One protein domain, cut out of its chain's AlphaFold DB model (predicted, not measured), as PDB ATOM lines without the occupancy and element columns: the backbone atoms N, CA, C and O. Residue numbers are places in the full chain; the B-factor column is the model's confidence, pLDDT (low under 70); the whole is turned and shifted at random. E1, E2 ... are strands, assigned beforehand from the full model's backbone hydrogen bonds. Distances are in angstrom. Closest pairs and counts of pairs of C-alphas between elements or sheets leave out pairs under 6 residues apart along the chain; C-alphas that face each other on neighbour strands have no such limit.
ATOM      1  N   ALA A  18      -8.556 -31.142 -29.981       97.62
ATOM      2  CA  ALA A  18      -8.937 -31.512 -31.338       97.62
ATOM      3  C   ALA A  18      -9.038 -30.260 -32.206       97.62
ATOM      4  O   ALA A  18      -9.510 -29.219 -31.747       97.62
ATOM      5  N   SER A  19      -8.637 -30.348 -33.471       97.62
ATOM      6  CA  SER A  19      -8.821 -29.244 -34.408       97.62
ATOM      7  C   SER A  19      -9.165 -29.732 -35.801       97.62
ATOM      8  O   SER A  19      -8.703 -30.791 -36.214       97.62
ATOM      9  N   VAL A  20      -9.897 -28.914 -36.548       98.00
ATOM     10  CA  VAL A  20     -10.287 -29.194 -37.932       98.00
ATOM     11  C   VAL A  20     -10.150 -27.950 -38.800       98.00
ATOM     12  O   VAL A  20     -10.289 -26.824 -38.318       98.00
ATOM     13  N   ALA A  21      -9.908 -28.158 -40.090       97.31
ATOM     14  CA  ALA A  21      -9.955 -27.103 -41.092       97.31
ATOM     15  C   ALA A  21     -11.354 -27.036 -41.720       97.31
ATOM     16  O   ALA A  21     -11.900 -28.059 -42.133       97.31
ATOM     17  N   VAL A  22     -11.925 -25.835 -41.815       96.69
ATOM     18  CA  VAL A  22     -13.165 -25.564 -42.555       96.69
ATOM     19  C   VAL A  22     -12.922 -24.352 -43.448       96.69
ATOM     20  O   VAL A  22     -12.894 -23.212 -42.984       96.69
ATOM     21  N   GLY A  23     -12.709 -24.613 -44.739       93.56
ATOM     22  CA  GLY A  23     -12.195 -23.608 -45.668       93.56
ATOM     23  C   GLY A  23     -10.813 -23.118 -45.228       93.56
ATOM     24  O   GLY A  23      -9.915 -23.913 -44.976       93.56
ATOM     25  N   GLU A  24     -10.680 -21.804 -45.083       91.62
ATOM     26  CA  GLU A  24      -9.427 -21.106 -44.750       91.62
ATOM     27  C   GLU A  24      -9.276 -20.821 -43.248       91.62
ATOM     28  O   GLU A  24      -8.500 -19.968 -42.809       91.62
ATOM     29  N   PHE A  25     -10.070 -21.511 -42.434       96.50
ATOM     30  CA  PHE A  25     -10.075 -21.359 -40.991       96.50
ATOM     31  C   PHE A  25      -9.772 -22.690 -40.327       96.50
ATOM     32  O   PHE A  25     -10.339 -23.725 -40.681       96.50
ATOM     33  N   ILE A  26      -8.905 -22.649 -39.324       97.75
ATOM     34  CA  ILE A  26      -8.638 -23.782 -38.446       97.75
ATOM     35  C   ILE A  26      -9.353 -23.529 -37.128       97.75
ATOM     36  O   ILE A  26      -9.080 -22.537 -36.460       97.75
ATOM     37  N   TYR A  27     -10.246 -24.433 -36.747       98.06
ATOM     38  CA  TYR A  27     -10.951 -24.397 -35.472       98.06
ATOM     39  C   TYR A  27     -10.310 -25.392 -34.515       98.06
ATOM     40  O   TYR A  27     -10.106 -26.546 -34.879       98.06
ATOM     41  N   SER A  28     -10.016 -24.955 -33.297       97.75
ATOM     42  CA  SER A  28      -9.432 -25.748 -32.220       97.75
ATOM     43  C   SER A  28     -10.377 -25.774 -31.023       97.75
ATOM     44  O   SER A  28     -10.847 -24.724 -30.593       97.75
ATOM     45  N   PHE A  29     -10.609 -26.963 -30.474       97.44
ATOM     46  CA  PHE A  29     -11.613 -27.237 -29.451       97.44
ATOM     47  C   PHE A  29     -10.962 -27.862 -28.218       97.44
ATOM     48  O   PHE A  29     -10.379 -28.949 -28.313       97.44
ATOM     49  N   GLY A  30     -11.102 -27.202 -27.069       95.12
ATOM     50  CA  GLY A  30     -10.688 -27.717 -25.765       95.12
ATOM     51  C   GLY A  30      -9.213 -28.095 -25.677       95.12
ATOM     52  O   GLY A  30      -8.344 -27.463 -26.278       95.12
ATOM     53  N   GLY A  31      -8.936 -29.165 -24.944       94.06
ATOM     54  CA  GLY A  31      -7.598 -29.589 -24.561       94.06
ATOM     55  C   GLY A  31      -7.304 -29.282 -23.101       94.06
ATOM     56  O   GLY A  31      -8.122 -28.728 -22.375       94.06
ATOM     57  N   TYR A  32      -6.113 -29.683 -22.690       88.81
ATOM     58  CA  TYR A  32      -5.562 -29.471 -21.367       88.81
ATOM     59  C   TYR A  32      -4.512 -28.359 -21.397       88.81
ATOM     60  O   TYR A  32      -3.754 -28.229 -22.361       88.81
ATOM     61  N   CYS A  33      -4.429 -27.605 -20.316       87.88
ATOM     62  CA  CYS A  33      -3.434 -26.590 -20.060       87.88
ATOM     63  C   CYS A  33      -3.035 -26.671 -18.585       87.88
ATOM     64  O   CYS A  33      -3.868 -26.593 -17.685       87.88
ATOM     65  N   THR A  34      -1.739 -26.798 -18.335       84.19
ATOM     66  CA  THR A  34      -1.174 -26.897 -16.991       84.19
ATOM     67  C   THR A  34      -1.558 -25.674 -16.160       84.19
ATOM     68  O   THR A  34      -1.360 -24.534 -16.587       84.19
ATOM     69  N   GLY A  35      -2.093 -25.925 -14.962       78.69
ATOM     70  CA  GLY A  35      -2.519 -24.891 -14.015       78.69
ATOM     71  C   GLY A  35      -3.980 -24.449 -14.141       78.69
ATOM     72  O   GLY A  35      -4.396 -23.595 -13.362       78.69
ATOM     73  N   GLU A  36      -4.753 -25.003 -15.076       80.62
ATOM     74  CA  GLU A  36      -6.208 -24.803 -15.139       80.62
ATOM     75  C   GLU A  36      -6.972 -25.919 -14.410       80.62
ATOM     76  O   GLU A  36      -6.454 -27.022 -14.227       80.62
ATOM     77  N   ASP A  37      -8.204 -25.620 -13.991       77.81
ATOM     78  CA  ASP A  37      -9.087 -26.559 -13.295       77.81
ATOM     79  C   ASP A  37      -9.960 -27.353 -14.282       77.81
ATOM     80  O   ASP A  37     -10.818 -26.794 -14.974       77.81
ATOM     81  N   TYR A  38      -9.759 -28.672 -14.304       80.00
ATOM     82  CA  TYR A  38     -10.478 -29.624 -15.154       80.00
ATOM     83  C   TYR A  38     -11.518 -30.455 -14.396       80.00
ATOM     84  O   TYR A  38     -12.144 -31.332 -14.991       80.00
ATOM     85  N   HIS A  39     -11.759 -30.153 -13.121       75.62
ATOM     86  CA  HIS A  39     -12.883 -30.706 -12.368       75.62
ATOM     87  C   HIS A  39     -14.200 -29.985 -12.705       75.62
ATOM     88  O   HIS A  39     -15.288 -30.502 -12.490       75.62
ATOM     89  N   SER A  40     -14.139 -28.788 -13.299       73.38
ATOM     90  CA  SER A  40     -15.347 -28.047 -13.670       73.38
ATOM     91  C   SER A  40     -16.007 -28.559 -14.963       73.38
ATOM     92  O   SER A  40     -15.352 -28.801 -15.975       73.38
ATOM     93  N   ASN A  41     -17.346 -28.599 -14.986       79.69
ATOM     94  CA  ASN A  41     -18.150 -28.795 -16.208       79.69
ATOM     95  C   ASN A  41     -18.305 -27.499 -17.030       79.69
ATOM     96  O   ASN A  41     -19.362 -27.232 -17.611       79.69
ATOM     97  N   SER A  42     -17.267 -26.660 -17.038       87.19
ATOM     98  CA  SER A  42     -17.221 -25.433 -17.838       87.19
ATOM     99  C   SER A  42     -17.339 -25.766 -19.321       87.19
ATOM    100  O   SER A  42     -16.900 -26.830 -19.742       87.19
ATOM    101  N   ALA A  43     -17.936 -24.882 -20.118       91.25
ATOM    102  CA  ALA A  43     -18.058 -25.103 -21.556       91.25
ATOM    103  C   ALA A  43     -16.676 -25.209 -22.220       91.25
ATOM    104  O   ALA A  43     -15.745 -24.498 -21.845       91.25
ATOM    105  N   ILE A  44     -16.564 -26.077 -23.226       93.44
ATOM    106  CA  ILE A  44     -15.349 -26.222 -24.016       93.44
ATOM    107  C   ILE A  44     -15.072 -24.916 -24.754       93.44
ATOM    108  O   ILE A  44     -15.956 -24.331 -25.392       93.44
ATOM    109  N   ASP A  45     -13.828 -24.470 -24.696       93.25
ATOM    110  CA  ASP A  45     -13.421 -23.295 -25.438       93.25
ATOM    111  C   ASP A  45     -13.200 -23.608 -26.928       93.25
ATOM    112  O   ASP A  45     -12.846 -24.723 -27.331       93.25
ATOM    113  N   VAL A  46     -13.422 -22.600 -27.777       96.19
ATOM    114  CA  VAL A  46     -13.212 -22.711 -29.223       96.19
ATOM    115  C   VAL A  46     -12.355 -21.549 -29.690       96.19
ATOM    116  O   VAL A  46     -12.687 -20.387 -29.474       96.19
ATOM    117  N   HIS A  47     -11.249 -21.861 -30.351       96.31
ATOM    118  CA  HIS A  47     -10.360 -20.877 -30.959       96.31
ATOM    119  C   HIS A  47     -10.324 -21.076 -32.463       96.31
ATOM    120  O   HIS A  47     -10.354 -22.207 -32.944       96.31
ATOM    121  N   VAL A  48     -10.237 -19.981 -33.208       96.62
ATOM    122  CA  VAL A  48     -10.140 -20.010 -34.665       96.62
ATOM    123  C   VAL A  48      -8.885 -19.287 -35.132       96.62
ATOM    124  O   VAL A  48      -8.619 -18.159 -34.721       96.62
ATOM    125  N   LEU A  49      -8.114 -19.939 -35.996       96.19
ATOM    126  CA  LEU A  49      -7.004 -19.351 -36.732       96.19
ATOM    127  C   LEU A  49      -7.468 -19.038 -38.147       96.19
ATOM    128  O   LEU A  49      -7.941 -19.920 -38.864       96.19
ATOM    129  N   ASN A  50      -7.289 -17.791 -38.563       93.06
ATOM    130  CA  ASN A  50      -7.405 -17.404 -39.962       93.06
ATOM    131  C   ASN A  50      -6.049 -17.620 -40.656       93.06
ATOM    132  O   ASN A  50      -5.055 -16.985 -40.295       93.06
ATOM    133  N   THR A  51      -6.002 -18.503 -41.656       91.69
ATOM    134  CA  THR A  51      -4.760 -18.899 -42.349       91.69
ATOM    135  C   THR A  51      -4.169 -17.808 -43.241       91.69
ATOM    136  O   THR A  51      -2.988 -17.873 -43.577       91.69
ATOM    137  N   HIS A  52      -4.961 -16.800 -43.621       86.12
ATOM    138  CA  HIS A  52      -4.530 -15.714 -44.503       86.12
ATOM    139  C   HIS A  52      -3.741 -14.644 -43.757       86.12
ATOM    140  O   HIS A  52      -2.757 -14.107 -44.265       86.12
ATOM    141  N   ASN A  53      -4.201 -14.283 -42.560       85.88
ATOM    142  CA  ASN A  53      -3.568 -13.251 -41.742       85.88
ATOM    143  C   ASN A  53      -2.814 -13.823 -40.535       85.88
ATOM    144  O   ASN A  53      -2.196 -13.053 -39.806       85.88
ATOM    145  N   MET A  54      -2.863 -15.144 -40.341       87.81
ATOM    146  CA  MET A  54      -2.208 -15.874 -39.258       87.81
ATOM    147  C   MET A  54      -2.606 -15.401 -37.854       87.81
ATOM    148  O   MET A  54      -1.789 -15.403 -36.932       87.81
ATOM    149  N   ARG A  55      -3.865 -14.985 -37.673       90.19
ATOM    150  CA  ARG A  55      -4.377 -14.509 -36.381       90.19
ATOM    151  C   ARG A  55      -5.321 -15.509 -35.739       90.19
ATOM    152  O   ARG A  55      -6.300 -15.934 -36.355       90.19
ATOM    153  N   TRP A  56      -5.033 -15.809 -34.477       93.62
ATOM    154  CA  TRP A  56      -5.936 -16.509 -33.577       93.62
ATOM    155  C   TRP A  56      -6.985 -15.553 -33.007       93.62
ATOM    156  O   TRP A  56      -6.677 -14.408 -32.673       93.62
ATOM    157  N   ALA A  57      -8.211 -16.041 -32.862       94.69
ATOM    158  CA  ALA A  57      -9.283 -15.372 -32.140       94.69
ATOM    159  C   ALA A  57     -10.081 -16.397 -31.318       94.69
ATOM    160  O   ALA A  57     -10.383 -17.478 -31.836       94.69
ATOM    161  N   PRO A  58     -10.446 -16.089 -30.062       95.19
ATOM    162  CA  PRO A  58     -11.403 -16.900 -29.326       95.19
ATOM    163  C   PRO A  58     -12.803 -16.704 -29.917       95.19
ATOM    164  O   PRO A  58     -13.180 -15.602 -30.323       95.19
ATOM    165  N   ILE A  59     -13.586 -17.775 -29.959       94.12
ATOM    166  CA  ILE A  59     -15.019 -17.702 -30.230       94.12
ATOM    167  C   ILE A  59     -15.726 -17.589 -28.876       94.12
ATOM    168  O   ILE A  59     -15.502 -18.449 -28.023       94.12
ATOM    169  N   PRO A  60     -16.554 -16.548 -28.660       90.12
ATOM    170  CA  PRO A  60     -17.299 -16.390 -27.417       90.12
ATOM    171  C   PRO A  60     -18.139 -17.624 -27.085       90.12
ATOM    172  O   PRO A  60     -18.672 -18.279 -27.988       90.12
ATOM    173  N   ALA A  61     -18.262 -17.919 -25.791       86.31
ATOM    174  CA  ALA A  61     -19.149 -18.969 -25.317       86.31
ATOM    175  C   ALA A  61     -20.596 -18.676 -25.743       86.31
ATOM    176  O   ALA A  61     -21.002 -17.522 -25.872       86.31
ATOM    177  N   VAL A  62     -21.368 -19.736 -25.978       84.94
ATOM    178  CA  VAL A  62     -22.793 -19.592 -26.280       84.94
ATOM    179  C   VAL A  62     -23.514 -19.232 -24.987       84.94
ATOM    180  O   VAL A  62     -23.391 -19.950 -23.998       84.94
ATOM    181  N   GLU A  63     -24.258 -18.136 -25.010       87.94
ATOM    182  CA  GLU A  63     -25.092 -17.675 -23.902       87.94
ATOM    183  C   GLU A  63     -26.566 -17.994 -24.178       87.94
ATOM    184  O   GLU A  63     -26.992 -18.088 -25.335       87.94
ATOM    185  N   ASP A  64     -27.332 -18.198 -23.110       84.44
ATOM    186  CA  ASP A  64     -28.786 -18.313 -23.166       84.44
ATOM    187  C   ASP A  64     -29.464 -16.938 -23.344       84.44
ATOM    188  O   ASP A  64     -28.811 -15.899 -23.458       84.44
ATOM    189  N   GLU A  65     -30.800 -16.914 -23.377       85.69
ATOM    190  CA  GLU A  65     -31.583 -15.678 -23.548       85.69
ATOM    191  C   GLU A  65     -31.360 -14.643 -22.428       85.69
ATOM    192  O   GLU A  65     -31.642 -13.461 -22.621       85.69
ATOM    193  N   ASN A  66     -30.825 -15.068 -21.280       87.06
ATOM    194  CA  ASN A  66     -30.534 -14.221 -20.127       87.06
ATOM    195  C   ASN A  66     -29.054 -13.796 -20.058       87.06
ATOM    196  O   ASN A  66     -28.653 -13.167 -19.077       87.06
ATOM    197  N   GLY A  67     -28.240 -14.130 -21.068       84.38
ATOM    198  CA  GLY A  67     -26.804 -13.835 -21.088       84.38
ATOM    199  C   GLY A  67     -25.971 -14.763 -20.196       84.38
ATOM    200  O   GLY A  67     -24.842 -14.428 -19.838       84.38
ATOM    201  N   VAL A  68     -26.512 -15.913 -19.784       86.06
ATOM    202  CA  VAL A  68     -25.788 -16.893 -18.967       86.06
ATOM    203  C   VAL A  68     -25.098 -17.902 -19.887       86.06
ATOM    204  O   VAL A  68     -25.759 -18.491 -20.746       86.06
ATOM    205  N   PRO A  69     -23.786 -18.160 -19.725       85.88
ATOM    206  CA  PRO A  69     -23.092 -19.168 -20.517       85.88
ATOM    207  C   PRO A  69     -23.748 -20.544 -20.386       85.88
ATOM    208  O   PRO A  69     -23.916 -21.065 -19.278       85.88
ATOM    209  N   CYS A  70     -24.083 -21.141 -21.529       88.38
ATOM    210  CA  CYS A  70     -24.603 -22.499 -21.606       88.38
ATOM    211  C   CYS A  70     -23.595 -23.486 -21.002       88.38
ATOM    212  O   CYS A  70     -22.379 -23.303 -21.111       88.38
ATOM    213  N   LYS A  71     -24.101 -24.553 -20.381       88.31
ATOM    214  CA  LYS A  71     -23.284 -25.585 -19.729       88.31
ATOM    215  C   LYS A  71     -23.577 -26.962 -20.312       88.31
ATOM    216  O   LYS A  71     -24.378 -27.120 -21.228       88.31
ATOM    217  N   TYR A  72     -22.859 -27.956 -19.816       90.50
ATOM    218  CA  TYR A  72     -23.164 -29.347 -20.104       90.50
ATOM    219  C   TYR A  72     -24.534 -29.732 -19.505       90.50
ATOM    220  O   TYR A  72     -24.763 -29.407 -18.336       90.50
ATOM    221  N   PRO A  73     -25.408 -30.455 -20.241       90.12
ATOM    222  CA  PRO A  73     -25.152 -31.164 -21.501       90.12
ATOM    223  C   PRO A  73     -25.570 -30.453 -22.802       90.12
ATOM    224  O   PRO A  73     -25.523 -31.079 -23.864       90.12
ATOM    225  N   GLU A  74     -25.981 -29.189 -22.759       88.88
ATOM    226  CA  GLU A  74     -26.366 -28.404 -23.940       88.88
ATOM    227  C   GLU A  74     -25.152 -28.065 -24.815       88.88
ATOM    228  O   GLU A  74     -25.224 -28.112 -26.046       88.88
ATOM    229  N   VAL A  75     -24.018 -27.773 -24.175       93.81
ATOM    230  CA  VAL A  75     -22.718 -27.574 -24.822       93.81
ATOM    231  C   VAL A  75     -21.687 -28.574 -24.288       93.81
ATOM    232  O   VAL A  75     -21.817 -29.072 -23.165       93.81
ATOM    233  N   PRO A  76     -20.651 -28.906 -25.074       95.38
ATOM    234  CA  PRO A  76     -19.589 -29.780 -24.599       95.38
ATOM    235  C   PRO A  76     -18.851 -29.141 -23.414       95.38
ATOM    236  O   PRO A  76     -18.566 -27.949 -23.454       95.38
ATOM    237  N   PHE A  77     -18.532 -29.921 -22.377       93.88
ATOM    238  CA  PHE A  77     -17.664 -29.485 -21.274       93.88
ATOM    239  C   PHE A  77     -16.178 -29.448 -21.683       93.88
ATOM    240  O   PHE A  77     -15.771 -30.122 -22.631       93.88
ATOM    241  N   GLN A  78     -15.353 -28.700 -20.956       93.19
ATOM    242  CA  GLN A  78     -13.912 -28.609 -21.160       93.19
ATOM    243  C   GLN A  78     -13.261 -29.980 -20.958       93.19
ATOM    244  O   GLN A  78     -13.326 -30.556 -19.878       93.19
ATOM    245  N   ARG A  79     -12.630 -30.510 -22.007       94.88
ATOM    246  CA  ARG A  79     -12.058 -31.862 -22.014       94.88
ATOM    247  C   ARG A  79     -10.860 -31.981 -22.935       94.88
ATOM    248  O   ARG A  79     -10.598 -31.096 -23.752       94.88
ATOM    249  N   TYR A  80     -10.170 -33.105 -22.824       95.62
ATOM    250  CA  TYR A  80      -9.039 -33.485 -23.653       95.62
ATOM    251  C   TYR A  80      -9.182 -34.920 -24.171       95.62
ATOM    252  O   TYR A  80      -9.967 -35.720 -23.665       95.62
ATOM    253  N   GLY A  81      -8.403 -35.260 -25.203       96.56
ATOM    254  CA  GLY A  81      -8.377 -36.615 -25.769       96.56
ATOM    255  C   GLY A  81      -9.636 -37.000 -26.551       96.56
ATOM    256  O   GLY A  81      -9.799 -38.172 -26.887       96.56
ATOM    257  N   HIS A  82     -10.513 -36.032 -26.828       98.00
ATOM    258  CA  HIS A  82     -11.607 -36.134 -27.790       98.00
ATOM    259  C   HIS A  82     -11.089 -36.011 -29.221       98.00
ATOM    260  O   HIS A  82      -9.976 -35.540 -29.466       98.00
ATOM    261  N   THR A  83     -11.932 -36.378 -30.179       98.38
ATOM    262  CA  THR A  83     -11.670 -36.156 -31.600       98.38
ATOM    263  C   THR A  83     -12.703 -35.213 -32.200       98.38
ATOM    264  O   THR A  83     -13.802 -35.035 -31.667       98.38
ATOM    265  N   ALA A  84     -12.331 -34.571 -33.306       98.25
ATOM    266  CA  ALA A  84     -13.228 -33.735 -34.083       98.25
ATOM    267  C   ALA A  84     -13.014 -33.982 -35.578       98.25
ATOM    268  O   ALA A  84     -11.875 -34.126 -36.025       98.25
ATOM    269  N   VAL A  85     -14.099 -33.998 -36.348       98.38
ATOM    270  CA  VAL A  85     -14.067 -34.112 -37.811       98.38
ATOM    271  C   VAL A  85     -14.973 -33.063 -38.456       98.38
ATOM    272  O   VAL A  85     -16.001 -32.692 -37.889       98.38
ATOM    273  N   ALA A  86     -14.597 -32.563 -39.633       97.69
ATOM    274  CA  ALA A  86     -15.371 -31.562 -40.365       97.69
ATOM    275  C   ALA A  86     -16.132 -32.189 -41.538       97.69
ATOM    276  O   ALA A  86     -15.541 -32.871 -42.371       97.69
ATOM    277  N   PHE A  87     -17.428 -31.897 -41.642       96.94
ATOM    278  CA  PHE A  87     -18.272 -32.287 -42.768       96.94
ATOM    279  C   PHE A  87     -19.128 -31.094 -43.205       96.94
ATOM    280  O   PHE A  87     -19.986 -30.601 -42.468       96.94
ATOM    281  N   GLY A  88     -18.838 -30.564 -44.396       94.69
ATOM    282  CA  GLY A  88     -19.384 -29.282 -44.842       94.69
ATOM    283  C   GLY A  88     -18.950 -28.131 -43.924       94.69
ATOM    284  O   GLY A  88     -17.763 -27.951 -43.666       94.69
ATOM    285  N   SER A  89     -19.909 -27.344 -43.421       95.50
ATOM    286  CA  SER A  89     -19.660 -26.276 -42.434       95.50
ATOM    287  C   SER A  89     -19.897 -26.708 -40.983       95.50
ATOM    288  O   SER A  89     -20.032 -25.860 -40.101       95.50
ATOM    289  N   LYS A  90     -20.015 -28.013 -40.727       97.69
ATOM    290  CA  LYS A  90     -20.274 -28.563 -39.396       97.69
ATOM    291  C   LYS A  90     -19.063 -29.342 -38.905       97.69
ATOM    292  O   LYS A  90     -18.386 -30.014 -39.681       97.69
ATOM    293  N   VAL A  91     -18.802 -29.241 -37.611       98.56
ATOM    294  CA  VAL A  91     -17.744 -29.970 -36.915       98.56
ATOM    295  C   VAL A  91     -18.388 -30.904 -35.911       98.56
ATOM    296  O   VAL A  91     -19.122 -30.452 -35.036       98.56
ATOM    297  N   TYR A  92     -18.100 -32.191 -36.030       98.62
ATOM    298  CA  TYR A  92     -18.596 -33.230 -35.141       98.62
ATOM    299  C   TYR A  92     -17.508 -33.579 -34.137       98.62
ATOM    300  O   TYR A  92     -16.406 -33.946 -34.537       98.62
ATOM    301  N   LEU A  93     -17.813 -33.425 -32.852       98.56
ATOM    302  CA  LEU A  93     -16.921 -33.680 -31.725       98.56
ATOM    303  C   LEU A  93     -17.455 -34.864 -30.926       98.56
ATOM    304  O   LEU A  93     -18.636 -34.884 -30.564       98.56
ATOM    305  N   TRP A  94     -16.586 -35.828 -30.630       98.44
ATOM    306  CA  TRP A  94     -16.965 -37.032 -29.898       98.44
ATOM    307  C   TRP A  94     -15.851 -37.512 -28.959       98.44
ATOM    308  O   TRP A  94     -14.658 -37.322 -29.220       98.44
ATOM    309  N   GLY A  95     -16.258 -38.145 -27.860       97.81
ATOM    310  CA  GLY A  95     -15.353 -38.755 -26.895       97.81
ATOM    311  C   GLY A  95     -14.614 -37.756 -26.004       97.81
ATOM    312  O   GLY A  95     -15.010 -36.594 -25.862       97.81
ATOM    313  N   GLY A  96     -13.501 -38.223 -25.440       97.06
ATOM    314  CA  GLY A  96     -12.630 -37.471 -24.543       97.06
ATOM    315  C   GLY A  96     -13.151 -37.399 -23.116       97.06
ATOM    316  O   GLY A  96     -14.257 -37.847 -22.806       97.06
ATOM    317  N   ARG A  97     -12.334 -36.824 -22.238       94.56
ATOM    318  CA  ARG A  97     -12.619 -36.752 -20.806       94.56
ATOM    319  C   ARG A  97     -12.056 -35.498 -20.156       94.56
ATOM    320  O   ARG A  97     -11.177 -34.838 -20.714       94.56
ATOM    321  N   ASN A  98     -12.562 -35.197 -18.975       92.56
ATOM    322  CA  ASN A  98     -11.864 -34.383 -17.990       92.56
ATOM    323  C   ASN A  98     -11.492 -35.281 -16.796       92.56
ATOM    324  O   ASN A  98     -11.363 -36.499 -16.960       92.56
TER     325      ASN A  98
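Overview. This is residues 18 to 98 of the 811 residues of an uncharacterized protein of Anopheles stephensi (UniProt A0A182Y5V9). With little regular structure, the domain is a strongly twisted sheet of E1 to E4, with the hairpin E5 and E6 beside its E1 edge and two long loops, residues 30 to 45 and 60 to 82, at one end of the strands. The 81 printed residues, all strand by class, have 30 in six named strands, E1 to E6, and no named helix. Both sheets are antiparallel, and E1, E2, E3, E4 is a meander, each strand the neighbour of the one before. The whole is compact, radius of gyration of the C-alphas 13.2 A, spanning 35 by 31 by 26 A.

Arrangement. E1, residues 18 to 22, and E2, residues 25 to 29, form a hairpin, N 20 and O 27 within hydrogen-bond range at 2.9 A. E2 and E3, residues 46 to 50, form another, with N 28 and O 47 at 2.8 A. E3 and E4, residues 55 to 59, do too, with N 57 and O 48 at 2.8 A. E5, residues 83 to 87, and E6, residues 90 to 94, form the last, with N 85 and O 92 at 2.9 A. The closest C-alphas of E1 and E5, Ala 18 and Thr 83, are 5.4 A apart.

Along the chain. From first to last C-alpha, E1 to E6 measure 13.4, 13.0, 13.3, 12.7, 13.5 and 13.1 A. E1 begins at C-alpha 18 (-8.937, -31.512, -31.338); E6 ends at C-alpha 94 (-16.965, -37.032, -29.898).

Size, cuts and confidence. The C-alphas farthest apart, His 39 and His 52, are 36.4 A apart. The printed part has no cut; the links E2 to E3 and E4 to E5 are long. No printed residue is under 70 in pLDDT.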